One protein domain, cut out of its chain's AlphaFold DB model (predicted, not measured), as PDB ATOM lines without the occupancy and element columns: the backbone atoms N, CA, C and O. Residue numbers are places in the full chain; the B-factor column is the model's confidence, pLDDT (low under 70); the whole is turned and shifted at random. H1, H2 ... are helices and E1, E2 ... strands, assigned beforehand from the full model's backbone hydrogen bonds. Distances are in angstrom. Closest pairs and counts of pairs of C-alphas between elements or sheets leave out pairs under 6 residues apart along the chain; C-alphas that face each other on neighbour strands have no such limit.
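What this domain is: This is residues 418 to 529 and 573 to 631 of the 631 residues of the protein "PASTA domain-containing protein" of Coriobacteriaceae bacterium (UniProt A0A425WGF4). One wide, twisted sheet of eight strands spans the domain, with helices over both of its faces: H1 near the E1 edge and H3 over E7 and E6 on one face, H5 over E6 on the other. The long link from E3 to E4, residues 463 to 488, loops round the E1 edge of the sheet. The 171 printed residues hold five named helices and eight named strands, along the chain H1 E1 E2 E3 E4 H2 H3 E5 E6 E7 E8 H4 H5; the class is mixed, helices and strands. The sheet's order is E1 E2 E3 E4 E8 E7 E6 E5, antiparallel throughout. The whole is compact, with a radius of gyration of the C-alphas of 15.5 A and spans of 44 by 36 by 28 A.

How they stand to each other: The sheet runs from edge strand E1, residues 436 to 442, through E2, 448 to 453, E3, 459 to 462, E4, 489 to 492, E8, 597 to 606, E7, 585 to 594, and E6, 575 to 582, to edge strand E5, 524 to 527. E1 E2 E3 E4 and E6 E7 E8 are meanders, each strand the antiparallel neighbour of the one before. E4 and E8 are antiparallel neighbours, their N-to-C directions at 173 degrees, with N 491 and O 602 2.8 A apart, within hydrogen-bond range. So are N 438 and O 451 of E1 and E2, 2.8 A, and N 526 and O 577 of E5 and E6, 2.9 A. The domain has three layers, helices on both faces of the sheet. H3, residues 506 to 515, has a height over the sheet of 9.3 A and runs slantwise to E7, at 48 degrees on the local plane; their closest C-alphas, of Val 509 and Val 589, are 6.8 A apart. On the same face H1, residues 423 to 432, runs along the strands and is only just over E1 and E2, 3 of its C-alphas falling on each. On the opposite face H5, residues 617 to 629, has a height of 8.5 A; its closest C-alpha pair with E6 is Thr 621 and Val 579, 6.2 A. H2, residues 495 to 498, and H4, residues 607 to 611, only graze the sheet. Every O i to N i+4 pair is within range in H1, H3, H4 and H5; H2 is too short for one.

Where its parts are: H1 begins at C-alpha 423 (182.829, 170.485, 116.144) and is 14.2 A long. E8 is 30.9 A, E7 28.1 A, E6 23.1 A and H5 18.3 A; H5 ends at C-alpha 629 (211.789, 176.616, 122.622).

The domain as a whole: The two C-alphas farthest apart, of Arg 482 and Pro 529, are 44.9 A apart. Residues 530 to 572 are not printed; C-alphas 529 and 573 across the cut are 5.5 A apart. Of the links that are printed whole, E3 to E4 is long. The mean pLDDT of the printed part is 77.6; residues 468 to 474, 520 to 529, 573 to 574 and 608 to 631 are under 70.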
ATOM      1  N   TYR A 418     185.641 178.194 120.381       87.31
ATOM      2  CA  TYR A 418     185.771 176.837 119.825       87.31
ATOM      3  C   TYR A 418     185.715 175.701 120.857       87.31
ATOM      4  O   TYR A 418     185.360 174.584 120.497       87.31
ATOM      5  N   LEU A 419     186.079 175.953 122.122       85.69
ATOM      6  CA  LEU A 419     185.983 174.949 123.194       85.69
ATOM      7  C   LEU A 419     184.553 174.810 123.744       85.69
ATOM      8  O   LEU A 419     184.291 173.911 124.541       85.69
ATOM      9  N   SER A 420     183.652 175.711 123.345       82.31
ATOM     10  CA  SER A 420     182.235 175.726 123.730       82.31
ATOM     11  C   SER A 420     181.304 175.403 122.549       82.31
ATOM     12  O   SER A 420     180.171 174.980 122.765       82.31
ATOM     13  N   ALA A 421     181.772 175.591 121.310       84.31
ATOM     14  CA  ALA A 421     181.040 175.304 120.078       84.31
ATOM     15  C   ALA A 421     181.033 173.806 119.703       84.31
ATOM     16  O   ALA A 421     181.911 173.033 120.088       84.31
ATOM     17  N   ARG A 422     180.053 173.390 118.887       84.88
ATOM     18  CA  ARG A 422     179.998 172.031 118.314       84.88
ATOM     19  C   ARG A 422     181.080 171.856 117.236       84.88
ATOM     20  O   ARG A 422     181.203 172.746 116.392       84.88
ATOM     21  N   PRO A 423     181.801 170.717 117.165       87.81
ATOM     22  CA  PRO A 423     182.829 170.485 116.144       87.81
ATOM     23  C   PRO A 423     182.344 170.722 114.704       87.81
ATOM     24  O   PRO A 423     183.040 171.358 113.916       87.81
ATOM     25  N   GLN A 424     181.119 170.308 114.375       85.81
ATOM     26  CA  GLN A 424     180.515 170.500 113.053       85.81
ATOM     27  C   GLN A 424     180.280 171.987 112.730       85.81
ATOM     28  O   GLN A 424     180.517 172.430 111.603       85.81
ATOM     29  N   SER A 425     179.873 172.783 113.724       84.44
ATOM     30  CA  SER A 425     179.738 174.240 113.600       84.44
ATOM     31  C   SER A 425     181.100 174.907 113.399       84.44
ATOM     32  O   SER A 425     181.214 175.805 112.570       84.44
ATOM     33  N   VAL A 426     182.155 174.425 114.074       87.19
ATOM     34  CA  VAL A 426     183.536 174.895 113.861       87.19
ATOM     35  C   VAL A 426     184.018 174.583 112.441       87.19
ATOM     36  O   VAL A 426     184.556 175.467 111.778       87.19
ATOM     37  N   ALA A 427     183.789 173.366 111.932       87.88
ATOM     38  CA  ALA A 427     184.150 172.997 110.560       87.88
ATOM     39  C   ALA A 427     183.432 173.872 109.517       87.88
ATOM     40  O   ALA A 427     184.051 174.373 108.574       87.88
ATOM     41  N   THR A 428     182.132 174.102 109.730       84.06
ATOM     42  CA  THR A 428     181.290 174.946 108.874       84.06
ATOM     43  C   THR A 428     181.768 176.398 108.892       84.06
ATOM     44  O   THR A 428     182.005 176.970 107.828       84.06
ATOM     45  N   PHE A 429     182.011 176.967 110.078       87.31
ATOM     46  CA  PHE A 429     182.563 178.313 110.245       87.31
ATOM     47  C   PHE A 429     183.925 178.461 109.554       87.31
ATOM     48  O   PHE A 429     184.124 179.403 108.789       87.31
ATOM     49  N   MET A 430     184.849 177.510 109.737       88.19
ATOM     50  CA  MET A 430     186.156 177.537 109.068       88.19
ATOM     51  C   MET A 430     186.020 177.564 107.543       88.19
ATOM     52  O   MET A 430     186.675 178.372 106.881       88.19
ATOM     53  N   SER A 431     185.129 176.738 106.989       86.38
ATOM     54  CA  SER A 431     184.826 176.715 105.555       86.38
ATOM     55  C   SER A 431     184.238 178.051 105.068       86.38
ATOM     56  O   SER A 431     184.738 178.628 104.100       86.38
ATOM     57  N   GLN A 432     183.252 178.609 105.785       83.69
ATOM     58  CA  GLN A 432     182.652 179.919 105.487       83.69
ATOM     59  C   GLN A 432     183.680 181.067 105.541       83.69
ATOM     60  O   GLN A 432     183.671 181.949 104.684       83.69
ATOM     61  N   GLN A 433     184.612 181.035 106.499       84.69
ATOM     62  CA  GLN A 433     185.713 181.999 106.613       84.69
ATOM     63  C   GLN A 433     186.834 181.779 105.577       84.69
ATOM     64  O   GLN A 433     187.785 182.566 105.516       84.69
ATOM     65  N   GLY A 434     186.746 180.743 104.736       86.12
ATOM     66  CA  GLY A 434     187.720 180.435 103.689       86.12
ATOM     67  C   GLY A 434     189.014 179.795 104.197       86.12
ATOM     68  O   GLY A 434     190.058 179.962 103.568       86.12
ATOM     69  N   TYR A 435     188.972 179.099 105.336       89.81
ATOM     70  CA  TYR A 435     190.075 178.266 105.808       89.81
ATOM     71  C   TYR A 435     190.065 176.898 105.130       89.81
ATOM     72  O   TYR A 435     189.024 176.297 104.878       89.81
ATOM     73  N   THR A 436     191.263 176.383 104.868       88.56
ATOM     74  CA  THR A 436     191.481 175.077 104.241       88.56
ATOM     75  C   THR A 436     192.047 174.096 105.260       88.56
ATOM     76  O   THR A 436     193.064 174.382 105.893       88.56
ATOM     77  N   LEU A 437     191.402 172.938 105.407       89.75
ATOM     78  CA  LEU A 437     191.924 171.808 106.177       89.75
ATOM     79  C   LEU A 437     193.233 171.320 105.527       89.75
ATOM     80  O   LEU A 437     193.251 171.017 104.333       89.75
ATOM     81  N   ARG A 438     194.332 171.270 106.290       87.75
ATOM     82  CA  ARG A 438     195.670 170.872 105.806       87.75
ATOM     83  C   ARG A 438     196.104 169.495 106.311       87.75
ATOM     84  O   ARG A 438     196.773 168.784 105.571       87.75
ATOM     85  N   THR A 439     195.708 169.116 107.525       85.25
ATOM     86  CA  THR A 439     195.900 167.775 108.116       85.25
ATOM     87  C   THR A 439     194.696 167.427 108.988       85.25
ATOM     88  O   THR A 439     194.057 168.332 109.530       85.25
ATOM     89  N   GLY A 440     194.376 166.142 109.152       85.81
ATOM     90  CA  GLY A 440     193.262 165.721 110.000       85.81
ATOM     91  C   GLY A 440     193.219 164.224 110.303       85.81
ATOM     92  O   GLY A 440     193.132 163.391 109.402       85.81
ATOM     93  N   SER A 441     193.228 163.907 111.598       85.75
ATOM     94  CA  SER A 441     193.161 162.561 112.181       85.75
ATOM     95  C   SER A 441     192.438 162.589 113.534       85.75
ATOM     96  O   SER A 441     192.423 163.618 114.210       85.75
ATOM     97  N   ILE A 442     191.826 161.473 113.932       84.12
ATOM     98  CA  ILE A 442     191.240 161.300 115.272       84.12
ATOM     99  C   ILE A 442     192.275 160.578 116.146       84.12
ATOM    100  O   ILE A 442     192.975 159.693 115.659       84.12
ATOM    101  N   THR A 443     192.404 160.987 117.406       81.06
ATOM    102  CA  THR A 443     193.305 160.358 118.391       81.06
ATOM    103  C   THR A 443     192.711 159.084 119.000       81.06
ATOM    104  O   THR A 443     191.500 158.890 118.967       81.06
ATOM    105  N   ASP A 444     193.533 158.275 119.680       78.81
ATOM    106  CA  ASP A 444     193.097 157.100 120.469       78.81
ATOM    107  C   ASP A 444     192.167 157.447 121.663       78.81
ATOM    108  O   ASP A 444     191.848 156.596 122.490       78.81
ATOM    109  N   SER A 445     191.774 158.715 121.815       78.12
ATOM    110  CA  SER A 445     190.844 159.225 122.833       78.12
ATOM    111  C   SER A 445     189.698 160.041 122.215       78.12
ATOM    112  O   SER A 445     189.165 160.938 122.861       78.12
ATOM    113  N   ASP A 446     189.363 159.772 120.946       82.50
ATOM    114  CA  ASP A 446     188.283 160.387 120.149       82.50
ATOM    115  C   ASP A 446     188.345 161.922 119.969       82.50
ATOM    116  O   ASP A 446     187.468 162.537 119.351       82.50
ATOM    117  N   TYR A 447     189.421 162.563 120.435       86.44
ATOM    118  CA  TYR A 447     189.674 163.980 120.194       86.44
ATOM    119  C   TYR A 447     190.193 164.242 118.780       86.44
ATOM    120  O   TYR A 447     191.003 163.481 118.237       86.44
ATOM    121  N   ALA A 448     189.757 165.369 118.221       88.56
ATOM    122  CA  ALA A 448     190.208 165.905 116.950       88.56
ATOM    123  C   ALA A 448     191.688 166.321 117.005       88.56
ATOM    124  O   ALA A 448     192.101 167.060 117.901       88.56
ATOM    125  N   GLN A 449     192.461 165.898 116.002       89.44
ATOM    126  CA  GLN A 449     193.833 166.338 115.760       89.44
ATOM    127  C   GLN A 449     193.966 166.773 114.296       89.44
ATOM    128  O   GLN A 449     194.186 165.951 113.403       89.44
ATOM    129  N   CYS A 450     193.747 168.063 114.036       89.25
ATOM    130  CA  CYS A 450     193.661 168.626 112.685       89.25
ATOM    131  C   CYS A 450     194.161 170.075 112.616       89.25
ATOM    132  O   CYS A 450     194.228 170.767 113.633       89.25
ATOM    133  N   SER A 451     194.500 170.540 111.412       90.25
ATOM    134  CA  SER A 451     194.967 171.911 111.171       90.25
ATOM    135  C   SER A 451     194.222 172.599 110.028       90.25
ATOM    136  O   SER A 451     193.953 171.997 108.987       90.25
ATOM    137  N   TYR A 452     193.912 173.879 110.222       90.12
ATOM    138  CA  TYR A 452     193.239 174.758 109.273       90.12
ATOM    139  C   TYR A 452     194.128 175.969 108.994       90.12
ATOM    140  O   TYR A 452     194.485 176.713 109.906       90.12
ATOM    141  N   ALA A 453     194.462 176.186 107.724       89.38
ATOM    142  CA  ALA A 453     195.266 177.320 107.282       89.38
ATOM    143  C   ALA A 453     194.563 178.080 106.155       89.38
ATOM    144  O   ALA A 453     193.843 177.496 105.338       89.38
ATOM    145  N   LYS A 454     194.813 179.381 106.088       88.38
ATOM    146  CA  LYS A 454     194.347 180.275 105.033       88.38
ATOM    147  C   LYS A 454     195.514 181.164 104.634       88.38
ATOM    148  O   LYS A 454     196.251 181.637 105.495       88.38
ATOM    149  N   ASP A 455     195.704 181.346 103.335       79.12
ATOM    150  CA  ASP A 455     196.831 182.121 102.828       79.12
ATOM    151  C   ASP A 455     196.674 183.598 103.273       79.12
ATOM    152  O   ASP A 455     195.558 184.121 103.323       79.12
ATOM    153  N   ASP A 456     197.781 184.236 103.672       79.44
ATOM    154  CA  ASP A 456     197.843 185.554 104.339       79.44
ATOM    155  C   ASP A 456     197.055 185.693 105.670       79.44
ATOM    156  O   ASP A 456     196.775 186.808 106.117       79.44
ATOM    157  N   ALA A 457     196.733 184.582 106.345       85.69
ATOM    158  CA  ALA A 457     196.052 184.569 107.642       85.69
ATOM    159  C   ALA A 457     196.728 183.640 108.672       85.69
ATOM    160  O   ALA A 457     197.685 182.925 108.376       85.69
ATOM    161  N   ASP A 458     196.229 183.689 109.909       88.44
ATOM    162  CA  ASP A 458     196.704 182.864 111.023       88.44
ATOM    163  C   ASP A 458     196.436 181.365 110.764       88.44
ATOM    164  O   ASP A 458     195.570 181.004 109.968       88.44
ATOM    165  N   THR A 459     197.163 180.464 111.431       89.81
ATOM    166  CA  THR A 459     196.951 179.006 111.302       89.81
ATOM    167  C   THR A 459     196.402 178.423 112.597       89.81
ATOM    168  O   THR A 459     196.988 178.608 113.662       89.81
ATOM    169  N   LEU A 460     195.290 177.690 112.509       91.19
ATOM    170  CA  LEU A 460     194.665 177.017 113.647       91.19
ATOM    171  C   LEU A 460     194.993 175.525 113.667       91.19
ATOM    172  O   LEU A 460     194.954 174.849 112.642       91.19
ATOM    173  N   TYR A 461     195.246 175.003 114.862       90.31
ATOM    174  CA  TYR A 461     195.381 173.582 115.149       90.31
ATOM    175  C   TYR A 461     194.409 173.213 116.270       90.31
ATOM    176  O   TYR A 461     194.439 173.814 117.346       90.31
ATOM    177  N   PHE A 462     193.583 172.201 116.034       91.25
ATOM    178  CA  PHE A 462     192.759 171.558 117.052       91.25
ATOM    179  C   PHE A 462     193.481 170.281 117.476       91.25
ATOM    180  O   PHE A 462     193.820 169.468 116.619       91.25
ATOM    181  N   THR A 463     193.801 170.151 118.762       87.31
ATOM    182  CA  THR A 463     194.646 169.068 119.293       87.31
ATOM    183  C   THR A 463     194.526 168.993 120.822       87.31
ATOM    184  O   THR A 463     194.412 170.040 121.465       87.31
ATOM    185  N   PRO A 464     194.588 167.797 121.444       83.25
ATOM    186  CA  PRO A 464     194.704 167.674 122.900       83.25
ATOM    187  C   PRO A 464     196.017 168.249 123.461       83.25
ATOM    188  O   PRO A 464     196.073 168.595 124.639       83.25
ATOM    189  N   GLU A 465     197.052 168.412 122.631       81.06
ATOM    190  CA  GLU A 465     198.337 169.011 123.004       81.06
ATOM    191  C   GLU A 465     198.593 170.330 122.239       81.06
ATOM    192  O   GLU A 465     199.418 170.386 121.319       81.06
ATOM    193  N   PRO A 466     197.928 171.445 122.596       80.81
ATOM    194  CA  PRO A 466     198.075 172.698 121.854       80.81
ATOM    195  C   PRO A 466     199.495 173.287 121.931       80.81
ATOM    196  O   PRO A 466     199.909 174.004 121.022       80.81
ATOM    197  N   HIS A 467     200.289 172.929 122.948       74.62
ATOM    198  CA  HIS A 467     201.690 173.359 123.082       74.62
ATOM    199  C   HIS A 467     202.655 172.614 122.148       74.62
ATOM    200  O   HIS A 467     203.642 173.210 121.725       74.62
ATOM    201  N   SER A 468     202.353 171.375 121.740       69.56
ATOM    202  CA  SER A 468     203.236 170.560 120.881       69.56
ATOM    203  C   SER A 468     202.862 170.571 119.387       69.56
ATOM    204  O   SER A 468     203.567 169.966 118.583       69.56
ATOM    205  N   LYS A 469     201.748 171.220 119.012       66.62
ATOM    206  CA  LYS A 469     200.995 171.042 117.743       66.62
ATOM    207  C   LYS A 469     200.346 169.659 117.569       66.62
ATOM    208  O   LYS A 469     199.492 169.513 116.698       66.62
ATOM    209  N   GLY A 470     200.693 168.665 118.389       63.94
ATOM    210  CA  GLY A 470     200.400 167.256 118.132       63.94
ATOM    211  C   GLY A 470     201.209 166.679 116.959       63.94
ATOM    212  O   GLY A 470     201.925 167.379 116.238       63.94
ATOM    213  N   ALA A 471     201.084 165.370 116.746       60.97
ATOM    214  CA  ALA A 471     201.686 164.702 115.594       60.97
ATOM    215  C   ALA A 471     200.908 165.039 114.309       60.97
ATOM    216  O   ALA A 471     199.733 164.691 114.176       60.97
ATOM    217  N   ASN A 472     201.557 165.690 113.342       59.78
ATOM    218  CA  ASN A 472     200.946 165.932 112.034       59.78
ATOM    219  C   ASN A 472     200.822 164.613 111.260       59.78
ATOM    220  O   ASN A 472     201.830 164.026 110.865       59.78
ATOM    221  N   SER A 473     199.590 164.167 111.026       64.50
ATOM    222  CA  SER A 473     199.291 163.117 110.056       64.50
ATOM    223  C   SER A 473     199.444 163.652 108.628       64.50
ATOM    224  O   SER A 473     199.214 164.832 108.362       64.50
ATOM    225  N   SER A 474     199.821 162.776 107.694       67.69
ATOM    226  CA  SER A 474     199.795 163.077 106.251       67.69
ATOM    227  C   SER A 474     198.383 162.982 105.654       67.69
ATOM    228  O   SER A 474     198.195 163.266 104.472       67.69
ATOM    229  N   ASP A 475     197.410 162.543 106.455       74.12
ATOM    230  CA  ASP A 475     196.024 162.352 106.052       74.12
ATOM    231  C   ASP A 475     195.225 163.649 106.208       74.12
ATOM    232  O   ASP A 475     195.419 164.427 107.143       74.12
ATOM    233  N   VAL A 476     194.280 163.862 105.294       80.19
ATOM    234  CA  VAL A 476     193.376 165.018 105.294       80.19
ATOM    235  C   VAL A 476     191.949 164.513 105.505       80.19
ATOM    236  O   VAL A 476     191.116 164.548 104.601       80.19
ATOM    237  N   GLN A 477     191.674 163.967 106.693       83.88
ATOM    238  CA  GLN A 477     190.314 163.592 107.073       83.88
ATOM    239  C   GLN A 477     189.623 164.776 107.744       83.88
ATOM    240  O   GLN A 477     190.143 165.317 108.718       83.88
ATOM    241  N   ASP A 478     188.418 165.136 107.305       84.31
ATOM    242  CA  ASP A 478     187.591 166.057 108.083       84.31
ATOM    243  C   ASP A 478     187.097 165.331 109.345       84.31
ATOM    244  O   ASP A 478     186.306 164.385 109.290       84.31
ATOM    245  N   VAL A 479     187.664 165.704 110.491       86.31
ATOM    246  CA  VAL A 479     187.337 165.131 111.805       86.31
ATOM    247  C   VAL A 479     186.267 165.945 112.524       86.31
ATOM    248  O   VAL A 479     185.478 165.381 113.279       86.31
ATOM    249  N   LEU A 480     186.203 167.251 112.258       86.38
ATOM    250  CA  LEU A 480     185.299 168.173 112.935       86.38
ATOM    251  C   LEU A 480     183.878 168.063 112.366       86.38
ATOM    252  O   LEU A 480     182.932 167.936 113.139       86.38
ATOM    253  N   SER A 481     183.718 167.947 111.041       84.25
ATOM    254  CA  SER A 481     182.418 167.634 110.418       84.25
ATOM    255  C   SER A 481     181.888 166.245 110.807       84.25
ATOM    256  O   SER A 481     180.685 166.010 110.759       84.25
ATOM    257  N   ARG A 482     182.766 165.328 111.246       82.00
ATOM    258  CA  ARG A 482     182.386 164.025 111.827       82.00
ATOM    259  C   ARG A 482     182.087 164.069 113.332       82.00
ATOM    260  O   ARG A 482     181.740 163.038 113.896       82.00
ATOM    261  N   GLY A 483     182.202 165.228 113.982       80.75
ATOM    262  CA  GLY A 483     181.876 165.394 115.402       80.75
ATOM    263  C   GLY A 483     182.984 165.020 116.392       80.75
ATOM    264  O   GLY A 483     182.690 164.915 117.582       80.75
ATOM    265  N   ALA A 484     184.235 164.826 115.954       86.00
ATOM    266  CA  ALA A 484     185.344 164.532 116.867       86.00
ATOM    267  C   ALA A 484     185.573 165.694 117.852       86.00
ATOM    268  O   ALA A 484     185.596 166.864 117.460       86.00
ATOM    269  N   ALA A 485     185.738 165.381 119.138       87.62
ATOM    270  CA  ALA A 485     185.694 166.383 120.200       87.62
ATOM    271  C   ALA A 485     186.939 167.293 120.217       87.62
ATOM    272  O   ALA A 485     188.062 166.843 119.985       87.62
ATOM    273  N   ILE A 486     186.763 168.573 120.552       89.88
ATOM    274  CA  ILE A 486     187.869 169.538 120.640       89.88
ATOM    275  C   ILE A 486     188.403 169.575 122.080       89.88
ATOM    276  O   ILE A 486     187.770 170.130 122.974       89.88
ATOM    277  N   ALA A 487     189.587 168.997 122.308       87.00
ATOM    278  CA  ALA A 487     190.273 169.044 123.608       87.00
ATOM    279  C   ALA A 487     191.118 170.313 123.828       87.00
ATOM    280  O   ALA A 487     191.425 170.659 124.968       87.00
ATOM    281  N   GLY A 488     191.512 171.001 122.757       88.31
ATOM    282  CA  GLY A 488     192.404 172.152 122.820       88.31
ATOM    283  C   GLY A 488     192.575 172.820 121.460       88.31
ATOM    284  O   GLY A 488     192.364 172.202 120.413       88.31
ATOM    285  N   VAL A 489     192.951 174.097 121.492       91.44
ATOM    286  CA  VAL A 489     193.177 174.943 120.316       91.44
ATOM    287  C   VAL A 489     194.528 175.640 120.435       91.44
ATOM    288  O   VAL A 489     194.888 176.140 121.504       91.44
ATOM    289  N   ARG A 490     195.253 175.713 119.319       90.75
ATOM    290  CA  ARG A 490     196.446 176.538 119.108       90.75
ATOM    291  C   ARG A 490     196.224 177.414 117.877       90.75
ATOM    292  O   ARG A 490     195.853 176.907 116.826       90.75
ATOM    293  N   LEU A 491     196.482 178.706 118.007       91.31
ATOM    294  CA  LEU A 491     196.469 179.708 116.946       91.31
ATOM    295  C   LEU A 491     197.902 180.219 116.776       91.31
ATOM    296  O   LEU A 491     198.473 180.789 117.706       91.31
ATOM    297  N   GLU A 492     198.494 180.007 115.606       89.56
ATOM    298  CA  GLU A 492     199.798 180.563 115.242       89.56
ATOM    299  C   GLU A 492     199.587 181.816 114.395       89.56
ATOM    300  O   GLU A 492     198.959 181.759 113.335       89.56
ATOM    301  N   LEU A 493     200.071 182.952 114.899       89.19
ATOM    302  CA  LEU A 493     199.786 184.266 114.331       89.19
ATOM    303  C   LEU A 493     200.657 184.533 113.099       89.19
ATOM    304  O   LEU A 493     201.868 184.294 113.115       89.19
ATOM    305  N   VAL A 494     200.046 185.057 112.037       88.38
ATOM    306  CA  VAL A 494     200.720 185.345 110.767       88.38
ATOM    307  C   VAL A 494     201.776 186.443 110.936       88.38
ATOM    308  O   VAL A 494     201.577 187.425 111.656       88.38
ATOM    309  N   SER A 495     202.915 186.307 110.250       83.06
ATOM    310  CA  SER A 495     204.036 187.251 110.365       83.06
ATOM    311  C   SER A 495     203.635 188.694 110.052       83.06
ATOM    312  O   SER A 495     204.045 189.601 110.764       83.06
ATOM    313  N   SER A 496     202.752 188.911 109.072       84.19
ATOM    314  CA  SER A 496     202.238 190.238 108.704       84.19
ATOM    315  C   SER A 496     201.413 190.923 109.804       84.19
ATOM    316  O   SER A 496     201.349 192.152 109.835       84.19
ATOM    317  N   TYR A 497     200.814 190.163 110.727       85.69
ATOM    318  CA  TYR A 497     200.186 190.703 111.935       85.69
ATOM    319  C   TYR A 497     201.248 191.041 112.994       85.69
ATOM    320  O   TYR A 497     201.201 192.113 113.598       85.69
ATOM    321  N   MET A 498     202.256 190.179 113.168       84.06
ATOM    322  CA  MET A 498     203.331 190.367 114.154       84.06
ATOM    323  C   MET A 498     204.313 191.492 113.799       84.06
ATOM    324  O   MET A 498     204.764 192.201 114.697       84.06
ATOM    325  N   ASP A 499     204.576 191.727 112.512       82.50
ATOM    326  CA  ASP A 499     205.343 192.877 112.008       82.50
ATOM    327  C   ASP A 499     204.631 194.220 112.290       82.50
ATOM    328  O   ASP A 499     205.260 195.279 112.299       82.50
ATOM    329  N   GLY A 500     203.318 194.188 112.558       79.62
ATOM    330  CA  GLY A 500     202.529 195.331 113.024       79.62
ATOM    331  C   GLY A 500     202.602 195.588 114.537       79.62
ATOM    332  O   GLY A 500     202.038 196.579 115.009       79.62
ATOM    333  N   LEU A 501     203.271 194.722 115.308       82.50
ATOM    334  CA  LEU A 501     203.406 194.829 116.763       82.50
ATOM    335  C   LEU A 501     204.790 195.343 117.185       82.50
ATOM    336  O   LEU A 501     205.776 195.292 116.457       82.50
ATOM    337  N   SER A 502     204.881 195.809 118.430       79.81
ATOM    338  CA  SER A 502     206.102 196.353 119.045       79.81
ATOM    339  C   SER A 502     207.151 195.294 119.442       79.81
ATOM    340  O   SER A 502     207.789 195.418 120.486       79.81
ATOM    341  N   GLY A 503     207.311 194.229 118.652       78.69
ATOM    342  CA  GLY A 503     208.183 193.092 118.970       78.69
ATOM    343  C   GLY A 503     207.764 192.353 120.249       78.69
ATOM    344  O   GLY A 503     206.579 192.300 120.587       78.69
ATOM    345  N   VAL A 504     208.733 191.800 120.986       79.62
ATOM    346  CA  VAL A 504     208.514 191.059 122.245       79.62
ATOM    347  C   VAL A 504     208.251 192.022 123.421       79.62
ATOM    348  O   VAL A 504     209.079 192.202 124.311       79.62
ATOM    349  N   SER A 505     207.087 192.674 123.421       79.94
ATOM    350  CA  SER A 505     206.694 193.669 124.431       79.94
ATOM    351  C   SER A 505     205.411 193.294 125.183       79.94
ATOM    352  O   SER A 505     204.654 192.413 124.776       79.94
ATOM    353  N   GLU A 506     205.153 193.997 126.288       78.12
ATOM    354  CA  GLU A 506     203.902 193.894 127.050       78.12
ATOM    355  C   GLU A 506     202.690 194.315 126.207       78.12
ATOM    356  O   GLU A 506     201.738 193.552 126.085       78.12
ATOM    357  N   ALA A 507     202.783 195.457 125.515       80.69
ATOM    358  CA  ALA A 507     201.724 195.982 124.653       80.69
ATOM    359  C   ALA A 507     201.416 195.065 123.454       80.69
ATOM    360  O   ALA A 507     200.269 194.988 123.013       80.69
ATOM    361  N   SER A 508     202.414 194.335 122.939       83.69
ATOM    362  CA  SER A 508     202.198 193.310 121.908       83.69
ATOM    363  C   SER A 508     201.331 192.160 122.442       83.69
ATOM    364  O   SER A 508     200.391 191.737 121.772       83.69
ATOM    365  N   VAL A 509     201.595 191.691 123.668       82.56
ATOM    366  CA  VAL A 509     200.811 190.627 124.319       82.56
ATOM    367  C   VAL A 509     199.415 191.117 124.713       82.56
ATOM    368  O   VAL A 509     198.440 190.423 124.442       82.56
ATOM    369  N   GLU A 510     199.283 192.324 125.272       82.44
ATOM    370  CA  GLU A 510     197.981 192.951 125.549       82.44
ATOM    371  C   GLU A 510     197.124 193.085 124.288       82.44
ATOM    372  O   GLU A 510     195.919 192.826 124.325       82.44
ATOM    373  N   ARG A 511     197.743 193.445 123.155       84.75
ATOM    374  CA  ARG A 511     197.031 193.548 121.884       84.75
ATOM    375  C   ARG A 511     196.535 192.190 121.395       84.75
ATOM    376  O   ARG A 511     195.381 192.099 120.994       84.75
ATOM    377  N   ILE A 512     197.358 191.146 121.489       87.50
ATOM    378  CA  ILE A 512     196.958 189.773 121.149       87.50
ATOM    379  C   ILE A 512     195.830 189.284 122.063       87.50
ATOM    380  O   ILE A 512     194.836 188.776 121.557       87.50
ATOM    381  N   MET A 513     195.934 189.481 123.383       85.88
ATOM    382  CA  MET A 513     194.869 189.105 124.322       85.88
ATOM    383  C   MET A 513     193.543 189.781 123.959       85.88
ATOM    384  O   MET A 513     192.514 189.114 123.906       85.88
ATOM    385  N   LYS A 514     193.571 191.082 123.640       85.31
ATOM    386  CA  LYS A 514     192.380 191.829 123.224       85.31
ATOM    387  C   LYS A 514     191.799 191.330 121.899       85.31
ATOM    388  O   LYS A 514     190.595 191.104 121.823       85.31
ATOM    389  N   ASP A 515     192.633 191.165 120.876       85.38
ATOM    390  CA  ASP A 515     192.201 190.766 119.530       85.38
ATOM    391  C   ASP A 515     191.835 189.261 119.450       85.38
ATOM    392  O   ASP A 515     191.271 188.824 118.453       85.38
ATOM    393  N   CYS A 516     192.104 188.482 120.509       86.31
ATOM    394  CA  CYS A 516     191.644 187.097 120.709       86.31
ATOM    395  C   CYS A 516     190.528 186.961 121.778       86.31
ATOM    396  O   CYS A 516     190.231 185.845 122.204       86.31
ATOM    397  N   ALA A 517     189.948 188.076 122.248       83.19
ATOM    398  CA  ALA A 517     188.898 188.141 123.279       83.19
ATOM    399  C   ALA A 517     189.231 187.477 124.644       83.19
ATOM    400  O   ALA A 517     188.345 187.009 125.361       83.19
ATOM    401  N   LEU A 518     190.506 187.460 125.048       82.38
ATOM    402  CA  LEU A 518     190.977 186.821 126.284       82.38
ATOM    403  C   LEU A 518     190.883 187.758 127.509       82.38
ATOM    404  O   LEU A 518     191.275 188.925 127.461       82.38
ATOM    405  N   ASN A 519     190.388 187.231 128.635       71.38
ATOM    406  CA  ASN A 519     190.142 187.966 129.883       71.38
ATOM    407  C   ASN A 519     191.371 187.982 130.818       71.38
ATOM    408  O   ASN A 519     191.910 186.942 131.184       71.38
ATOM    409  N   SER A 520     191.794 189.157 131.290       59.59
ATOM    410  CA  SER A 520     193.060 189.334 132.029       59.59
ATOM    411  C   SER A 520     193.051 188.936 133.520       59.59
ATOM    412  O   SER A 520     194.035 189.173 134.217       59.59
ATOM    413  N   GLU A 521     191.979 188.322 134.034       51.66
ATOM    414  CA  GLU A 521     191.677 188.252 135.481       51.66
ATOM    415  C   GLU A 521     192.714 187.530 136.364       51.66
ATOM    416  O   GLU A 521     192.766 187.789 137.566       51.66
ATOM    417  N   GLN A 522     193.548 186.648 135.800       52.47
ATOM    418  CA  GLN A 522     194.674 186.003 136.503       52.47
ATOM    419  C   GLN A 522     195.957 185.975 135.649       52.47
ATOM    420  O   GLN A 522     196.724 185.017 135.704       52.47
ATOM    421  N   ALA A 523     196.186 187.017 134.839       52.66
ATOM    422  CA  ALA A 523     197.341 187.103 133.947       52.66
ATOM    423  C   ALA A 523     198.681 187.076 134.716       52.66
ATOM    424  O   ALA A 523     199.037 188.043 135.392       52.66
ATOM    425  N   SER A 524     199.451 185.988 134.588       55.62
ATOM    426  CA  SER A 524     200.821 185.911 135.123       55.62
ATOM    427  C   SER A 524     201.853 185.949 133.994       55.62
ATOM    428  O   SER A 524     201.839 185.115 133.088       55.62
ATOM    429  N   ILE A 525     202.735 186.949 134.046       57.69
ATOM    430  CA  ILE A 525     203.767 187.208 133.036       57.69
ATOM    431  C   ILE A 525     205.075 186.561 133.489       57.69
ATOM    432  O   ILE A 525     205.559 186.834 134.588       57.69
ATOM    433  N   THR A 526     205.679 185.736 132.634       58.78
ATOM    434  CA  THR A 526     207.043 185.228 132.839       58.78
ATOM    435  C   THR A 526     207.959 185.743 131.734       58.78
ATOM    436  O   THR A 526     207.750 185.461 130.554       58.78
ATOM    437  N   ASN A 527     208.988 186.487 132.143       55.91
ATOM    438  CA  ASN A 527     210.152 186.817 131.324       55.91
ATOM    439  C   ASN A 527     211.300 185.906 131.777       55.91
ATOM    440  O   ASN A 527     211.528 185.785 132.983       55.91
ATOM    441  N   VAL A 528     212.038 185.309 130.841       50.56
ATOM    442  CA  VAL A 528     213.271 184.566 131.145       50.56
ATOM    443  C   VAL A 528     214.419 185.244 130.392       50.56
ATOM    444  O   VAL A 528     214.368 185.297 129.161       50.56
ATOM    445  N   PRO A 529     215.416 185.821 131.088       42.81
ATOM    446  CA  PRO A 529     216.642 186.275 130.444       42.81
ATOM    447  C   PRO A 529     217.478 185.070 129.995       42.81
ATOM    448  O   PRO A 529     217.333 183.962 130.513       42.81
ATOM    449  N   PRO A 573     214.023 190.643 126.666       52.38
ATOM    450  CA  PRO A 573     213.788 189.207 126.773       52.38
ATOM    451  C   PRO A 573     213.431 188.633 125.396       52.38
ATOM    452  O   PRO A 573     212.543 189.141 124.714       52.38
ATOM    453  N   ARG A 574     214.105 187.552 124.983       64.44
ATOM    454  CA  ARG A 574     213.924 186.945 123.645       64.44
ATOM    455  C   ARG A 574     212.540 186.305 123.459       64.44
ATOM    456  O   ARG A 574     212.127 186.046 122.330       64.44
ATOM    457  N   PHE A 575     211.816 186.083 124.556       72.94
ATOM    458  CA  PHE A 575     210.405 185.717 124.575       72.94
ATOM    459  C   PHE A 575     209.692 186.270 125.816       72.94
ATOM    460  O   PHE A 575     210.305 186.527 126.853       72.94
ATOM    461  N   ARG A 576     208.369 186.405 125.715       78.50
ATOM    462  CA  ARG A 576     207.460 186.772 126.800       78.50
ATOM    463  C   ARG A 576     206.228 185.879 126.728       78.50
ATOM    464  O   ARG A 576     205.581 185.807 125.685       78.50
ATOM    465  N   CYS A 577     205.896 185.229 127.840       79.00
ATOM    466  CA  CYS A 577     204.737 184.345 127.942       79.00
ATOM    467  C   CYS A 577     203.787 184.833 129.042       79.00
ATOM    468  O   CYS A 577     204.229 185.173 130.143       79.00
ATOM    469  N   THR A 578     202.490 184.876 128.737       80.19
ATOM    470  CA  THR A 578     201.410 185.203 129.681       80.19
ATOM    471  C   THR A 578     200.382 184.081 129.695       80.19
ATOM    472  O   THR A 578     199.924 183.655 128.638       80.19
ATOM    473  N   VAL A 579     200.006 183.615 130.886       79.69
ATOM    474  CA  VAL A 579     198.931 182.629 131.105       79.69
ATOM    475  C   VAL A 579     197.783 183.273 131.875       79.69
ATOM    476  O   VAL A 579     198.032 184.075 132.777       79.69
ATOM    477  N   GLY A 580     196.547 182.893 131.555       77.88
ATOM    478  CA  GLY A 580     195.343 183.279 132.290       77.88
ATOM    479  C   GLY A 580     194.205 182.271 132.109       77.88
ATOM    480  O   GLY A 580     194.411 181.166 131.601       77.88
ATOM    481  N   THR A 581     193.001 182.619 132.570       76.81
ATOM    482  CA  THR A 581     191.867 181.683 132.648       76.81
ATOM    483  C   THR A 581     190.542 182.317 132.245       76.81
ATOM    484  O   THR A 581     190.109 183.266 132.896       76.81
ATOM    485  N   SER A 582     189.858 181.728 131.261       70.75
ATOM    486  CA  SER A 582     188.477 182.066 130.890       70.75
ATOM    487  C   SER A 582     187.551 180.922 131.305       70.75
ATOM    488  O   SER A 582     187.595 179.829 130.732       70.75
ATOM    489  N   GLY A 583     186.759 181.131 132.359       74.31
ATOM    490  CA  GLY A 583     185.941 180.076 132.967       74.31
ATOM    491  C   GLY A 583     186.783 178.867 133.405       74.31
ATOM    492  O   GLY A 583     187.710 178.999 134.202       74.31
ATOM    493  N   ASN A 584     186.471 177.685 132.863       75.00
ATOM    494  CA  ASN A 584     187.216 176.441 133.116       75.00
ATOM    495  C   ASN A 584     188.447 176.249 132.204       75.00
ATOM    496  O   ASN A 584     189.199 175.285 132.389       75.00
ATOM    497  N   ASN A 585     188.656 177.135 131.227       82.00
ATOM    498  CA  ASN A 585     189.719 177.026 130.233       82.00
ATOM    499  C   ASN A 585     190.936 177.866 130.636       82.00
ATOM    500  O   ASN A 585     190.808 179.005 131.087       82.00
ATOM    501  N   VAL A 586     192.128 177.300 130.460       82.56
ATOM    502  CA  VAL A 586     193.415 177.974 130.652       82.56
ATOM    503  C   VAL A 586     193.955 178.339 129.274       82.56
ATOM    504  O   VAL A 586     194.121 177.470 128.407       82.56
ATOM    505  N   TRP A 587     194.236 179.625 129.081       86.44
ATOM    506  CA  TRP A 587     194.801 180.159 127.849       86.44
ATOM    507  C   TRP A 587     196.242 180.630 128.067       86.44
ATOM    508  O   TRP A 587     196.607 181.051 129.167       86.44
ATOM    509  N   THR A 588     197.072 180.565 127.024       84.56
ATOM    510  CA  THR A 588     198.424 181.151 127.030       84.56
ATOM    511  C   THR A 588     198.655 181.990 125.780       84.56
ATOM    512  O   THR A 588     198.129 181.669 124.718       84.56
ATOM    513  N   VAL A 589     199.437 183.060 125.912       86.94
ATOM    514  CA  VAL A 589     199.944 183.883 124.809       86.94
ATOM    515  C   VAL A 589     201.464 183.945 124.930       86.94
ATOM    516  O   VAL A 589     201.989 184.504 125.898       86.94
ATOM    517  N   LEU A 590     202.164 183.392 123.941       84.69
ATOM    518  CA  LEU A 590     203.612 183.506 123.779       84.69
ATOM    519  C   LEU A 590     203.927 184.459 122.621       84.69
ATOM    520  O   LEU A 590     203.418 184.284 121.517       84.69
ATOM    521  N   VAL A 591     204.835 185.406 122.850       85.31
ATOM    522  CA  VAL A 591     205.486 186.205 121.800       85.31
ATOM    523  C   VAL A 591     206.994 186.003 121.923       85.31
ATOM    524  O   VAL A 591     207.533 186.089 123.026       85.31
ATOM    525  N   TYR A 592     207.680 185.713 120.819       82.56
ATOM    526  CA  TYR A 592     209.108 185.382 120.812       82.56
ATOM    527  C   TYR A 592     209.815 185.859 119.539       82.56
ATOM    528  O   TYR A 592     209.191 186.085 118.503       82.56
ATOM    529  N   GLN A 593     211.133 186.030 119.622       79.75
ATOM    530  CA  GLN A 593     211.960 186.469 118.503       79.75
ATOM    531  C   GLN A 593     212.570 185.270 117.765       79.75
ATOM    532  O   GLN A 593     213.444 184.580 118.292       79.75
ATOM    533  N   GLN A 594     212.165 185.064 116.512       72.38
ATOM    534  CA  GLN A 594     212.706 184.042 115.620       72.38
ATOM    535  C   GLN A 594     213.699 184.693 114.643       72.38
ATOM    536  O   GLN A 594     213.351 185.152 113.554       72.38
ATOM    537  N   GLY A 595     214.964 184.786 115.062       75.44
ATOM    538  CA  GLY A 595     216.014 185.457 114.289       75.44
ATOM    539  C   GLY A 595     215.764 186.965 114.166       75.44
ATOM    540  O   GLY A 595     215.874 187.698 115.149       75.44
ATOM    541  N   SER A 596     215.452 187.438 112.958       71.19
ATOM    542  CA  SER A 596     215.125 188.847 112.681       71.19
ATOM    543  C   SER A 596     213.641 189.196 112.828       71.19
ATOM    544  O   SER A 596     213.311 190.377 112.810       71.19
ATOM    545  N   SER A 597     212.757 188.202 112.944       77.31
ATOM    546  CA  SER A 597     211.299 188.387 112.952       77.31
ATOM    547  C   SER A 597     210.699 188.094 114.326       77.31
ATOM    548  O   SER A 597     211.287 187.373 115.134       77.31
ATOM    549  N   THR A 598     209.514 188.644 114.597       82.94
ATOM    550  CA  THR A 598     208.725 188.294 115.788       82.94
ATOM    551  C   THR A 598     207.658 187.280 115.399       82.94
ATOM    552  O   THR A 598     206.965 187.460 114.403       82.94
ATOM    553  N   ALA A 599     207.522 186.224 116.192       84.25
ATOM    554  CA  ALA A 599     206.505 185.194 116.055       84.25
ATOM    555  C   ALA A 599     205.705 185.083 117.361       84.25
ATOM    556  O   ALA A 599     206.091 185.621 118.404       84.25
ATOM    557  N   GLY A 600     204.576 184.382 117.325       86.94
ATOM    558  CA  GLY A 600     203.807 184.134 118.535       86.94
ATOM    559  C   GLY A 600     202.629 183.204 118.332       86.94
ATOM    560  O   GLY A 600     202.146 182.989 117.220       86.94
ATOM    561  N   VAL A 601     202.217 182.621 119.448       88.56
ATOM    562  CA  VAL A 601     201.263 181.521 119.518       88.56
ATOM    563  C   VAL A 601     200.303 181.796 120.663       88.56
ATOM    564  O   VAL A 601     200.720 182.177 121.759       88.56
ATOM    565  N   VAL A 602     199.018 181.580 120.408       89.75
ATOM    566  CA  VAL A 602     197.965 181.586 121.421       89.75
ATOM    567  C   VAL A 602     197.452 180.161 121.579       89.75
ATOM    568  O   VAL A 602     197.221 179.476 120.586       89.75
ATOM    569  N   THR A 603     197.239 179.699 122.808       89.19
ATOM    570  CA  THR A 603     196.569 178.416 123.069       89.19
ATOM    571  C   THR A 603     195.416 178.570 124.031       89.19
ATOM    572  O   THR A 603     195.448 179.432 124.905       89.19
ATOM    573  N   CYS A 604     194.436 177.675 123.934       88.06
ATOM    574  CA  CYS A 604     193.356 177.529 124.900       88.06
ATOM    575  C   CYS A 604     193.017 176.043 125.063       88.06
ATOM    576  O   CYS A 604     192.891 175.330 124.068       88.06
ATOM    577  N   ALA A 605     192.887 175.560 126.300       86.50
ATOM    578  CA  ALA A 605     192.405 174.207 126.598       86.50
ATOM    579  C   ALA A 605     191.802 174.139 128.018       86.50
ATOM    580  O   ALA A 605     192.136 174.983 128.859       86.50
ATOM    581  N   PRO A 606     190.949 173.151 128.338       82.62
ATOM    582  CA  PRO A 606     190.411 172.963 129.684       82.62
ATOM    583  C   PRO A 606     191.512 172.750 130.732       82.62
ATOM    584  O   PRO A 606     192.533 172.116 130.461       82.62
ATOM    585  N   ARG A 607     191.294 173.212 131.972       74.44
ATOM    586  CA  ARG A 607     192.273 173.085 133.076       74.44
ATOM    587  C   ARG A 607     192.753 171.641 133.323       74.44
ATOM    588  O   ARG A 607     193.879 171.444 133.776       74.44
ATOM    589  N   SER A 608     191.935 170.638 133.000       69.88
ATOM    590  CA  SER A 608     192.289 169.213 133.078       69.88
ATOM    591  C   SER A 608     193.499 168.840 132.209       69.88
ATOM    592  O   SER A 608     194.344 168.082 132.687       69.88
ATOM    593  N   ALA A 609     193.644 169.417 131.010       67.12
ATOM    594  CA  ALA A 609     194.759 169.139 130.095       67.12
ATOM    595  C   ALA A 609     196.122 169.542 130.690       67.12
ATOM    596  O   ALA A 609     197.129 168.878 130.469       67.12
ATOM    597  N   TYR A 610     196.143 170.590 131.517       62.88
ATOM    598  CA  TYR A 610     197.347 171.065 132.208       62.88
ATOM    599  C   TYR A 610     197.637 170.308 133.517       62.88
ATOM    600  O   TYR A 610     198.782 170.217 133.965       62.88
ATOM    601  N   SER A 611     196.595 169.750 134.143       50.38
ATOM    602  CA  SER A 611     196.649 169.239 135.519       50.38
ATOM    603  C   SER A 611     197.489 167.973 135.725       50.38
ATOM    604  O   SER A 611     197.859 167.682 136.861       50.38
ATOM    605  N   GLN A 612     197.820 167.237 134.657       49.56
ATOM    606  CA  GLN A 612     198.632 166.016 134.764       49.56
ATOM    607  C   GLN A 612     200.127 166.281 135.000       49.56
ATOM    608  O   GLN A 612     200.830 165.367 135.422       49.56
ATOM    609  N   GLN A 613     200.622 167.497 134.734       49.22
ATOM    610  CA  GLN A 613     202.050 167.815 134.869       49.22
ATOM    611  C   GLN A 613     202.326 168.953 135.859       49.22
ATOM    612  O   GLN A 613     203.243 168.824 136.670       49.22
ATOM    613  N   HIS A 614     201.532 170.034 135.859       50.53
ATOM    614  CA  HIS A 614     201.847 171.229 136.650       50.53
ATOM    615  C   HIS A 614     200.619 171.886 137.299       50.53
ATOM    616  O   HIS A 614     199.657 172.259 136.632       50.53
ATOM    617  N   GLY A 615     200.665 172.042 138.630       47.47
ATOM    618  CA  GLY A 615     199.556 172.571 139.442       47.47
ATOM    619  C   GLY A 615     199.589 174.084 139.711       47.47
ATOM    620  O   GLY A 615     198.597 174.637 140.181       47.47
ATOM    621  N   ASP A 616     200.708 174.746 139.416       59.97
ATOM    622  CA  ASP A 616     200.920 176.193 139.569       59.97
ATOM    623  C   ASP A 616     200.987 176.854 138.182       59.97
ATOM    624  O   ASP A 616     201.674 176.358 137.285       59.97
ATOM    625  N   TYR A 617     200.310 177.995 138.008       56.59
ATOM    626  CA  TYR A 617     200.355 178.779 136.774       56.59
ATOM    627  C   TYR A 617     201.791 179.093 136.346       56.59
ATOM    628  O   TYR A 617     202.108 178.937 135.173       56.59
ATOM    629  N   LYS A 618     202.689 179.435 137.282       57.34
ATOM    630  CA  LYS A 618     204.094 179.736 136.957       57.34
ATOM    631  C   LYS A 618     204.826 178.534 136.351       57.34
ATOM    632  O   LYS A 618     205.690 178.704 135.487       57.34
ATOM    633  N   GLN A 619     204.472 177.321 136.775       60.00
ATOM    634  CA  GLN A 619     205.005 176.093 136.190       60.00
ATOM    635  C   GLN A 619     204.418 175.844 134.796       60.00
ATOM    636  O   GLN A 619     205.175 175.494 133.899       60.00
ATOM    637  N   ILE A 620     203.125 176.115 134.577       61.44
ATOM    638  CA  ILE A 620     202.500 176.062 133.242       61.44
ATOM    639  C   ILE A 620     203.191 177.038 132.276       61.44
ATOM    640  O   ILE A 620     203.561 176.632 131.178       61.44
ATOM    641  N   THR A 621     203.441 178.290 132.682       61.31
ATOM    642  CA  THR A 621     204.141 179.288 131.849       61.31
ATOM    643  C   THR A 621     205.563 178.848 131.501       61.31
ATOM    644  O   THR A 621     206.016 179.058 130.377       61.31
ATOM    645  N   THR A 622     206.261 178.224 132.458       62.66
ATOM    646  CA  THR A 622     207.635 177.728 132.282       62.66
ATOM    647  C   THR A 622     207.674 176.508 131.361       62.66
ATOM    648  O   THR A 622     208.461 176.492 130.419       62.66
ATOM    649  N   TYR A 623     206.800 175.524 131.596       64.12
ATOM    650  CA  TYR A 623     206.673 174.323 130.773       64.12
ATOM    651  C   TYR A 623     206.320 174.682 129.332       64.12
ATOM    652  O   TYR A 623     207.047 174.301 128.423       64.12
ATOM    653  N   ALA A 624     205.274 175.493 129.128       62.69
ATOM    654  CA  ALA A 624     204.861 175.943 127.806       62.69
ATOM    655  C   ALA A 624     206.038 176.590 127.058       62.69
ATOM    656  O   ALA A 624     206.402 176.139 125.977       62.69
ATOM    657  N   ALA A 625     206.699 177.585 127.664       63.16
ATOM    658  CA  ALA A 625     207.874 178.232 127.078       63.16
ATOM    659  C   ALA A 625     209.021 177.252 126.759       63.16
ATOM    660  O   ALA A 625     209.642 177.379 125.707       63.16
ATOM    661  N   GLN A 626     209.288 176.259 127.614       65.19
ATOM    662  CA  GLN A 626     210.298 175.227 127.350       65.19
ATOM    663  C   GLN A 626     209.902 174.308 126.185       65.19
ATOM    664  O   GLN A 626     210.746 174.025 125.340       65.19
ATOM    665  N   THR A 627     208.636 173.892 126.092       62.59
ATOM    666  CA  THR A 627     208.117 173.125 124.950       62.59
ATOM    667  C   THR A 627     208.228 173.925 123.653       62.59
ATOM    668  O   THR A 627     208.720 173.390 122.667       62.59
ATOM    669  N   TYR A 628     207.856 175.210 123.653       64.31
ATOM    670  CA  TYR A 628     207.963 176.076 122.471       64.31
ATOM    671  C   TYR A 628     209.407 176.331 122.021       64.31
ATOM    672  O   TYR A 628     209.644 176.442 120.826       64.31
ATOM    673  N   LEU A 629     210.366 176.426 122.947       62.53
ATOM    674  CA  LEU A 629     211.789 176.616 122.622       62.53
ATOM    675  C   LEU A 629     212.500 175.321 122.194       62.53
ATOM    676  O   LEU A 629     213.641 175.378 121.740       62.53
ATOM    677  N   ALA A 630     211.849 174.167 122.352       60.62
ATOM    678  CA  ALA A 630     212.345 172.861 121.927       60.62
ATOM    679  C   ALA A 630     211.781 172.402 120.561       60.62
ATOM    680  O   ALA A 630     212.080 171.279 120.143       60.62
ATOM    681  N   GLN A 631     210.970 173.236 119.892       56.94
ATOM    682  CA  GLN A 631     210.342 172.983 118.583       56.94
ATOM    683  C   GLN A 631     210.881 173.898 117.476       56.94
ATOM    684  O   GLN A 631     210.938 173.401 116.329       56.94
TER     685      GLN A 631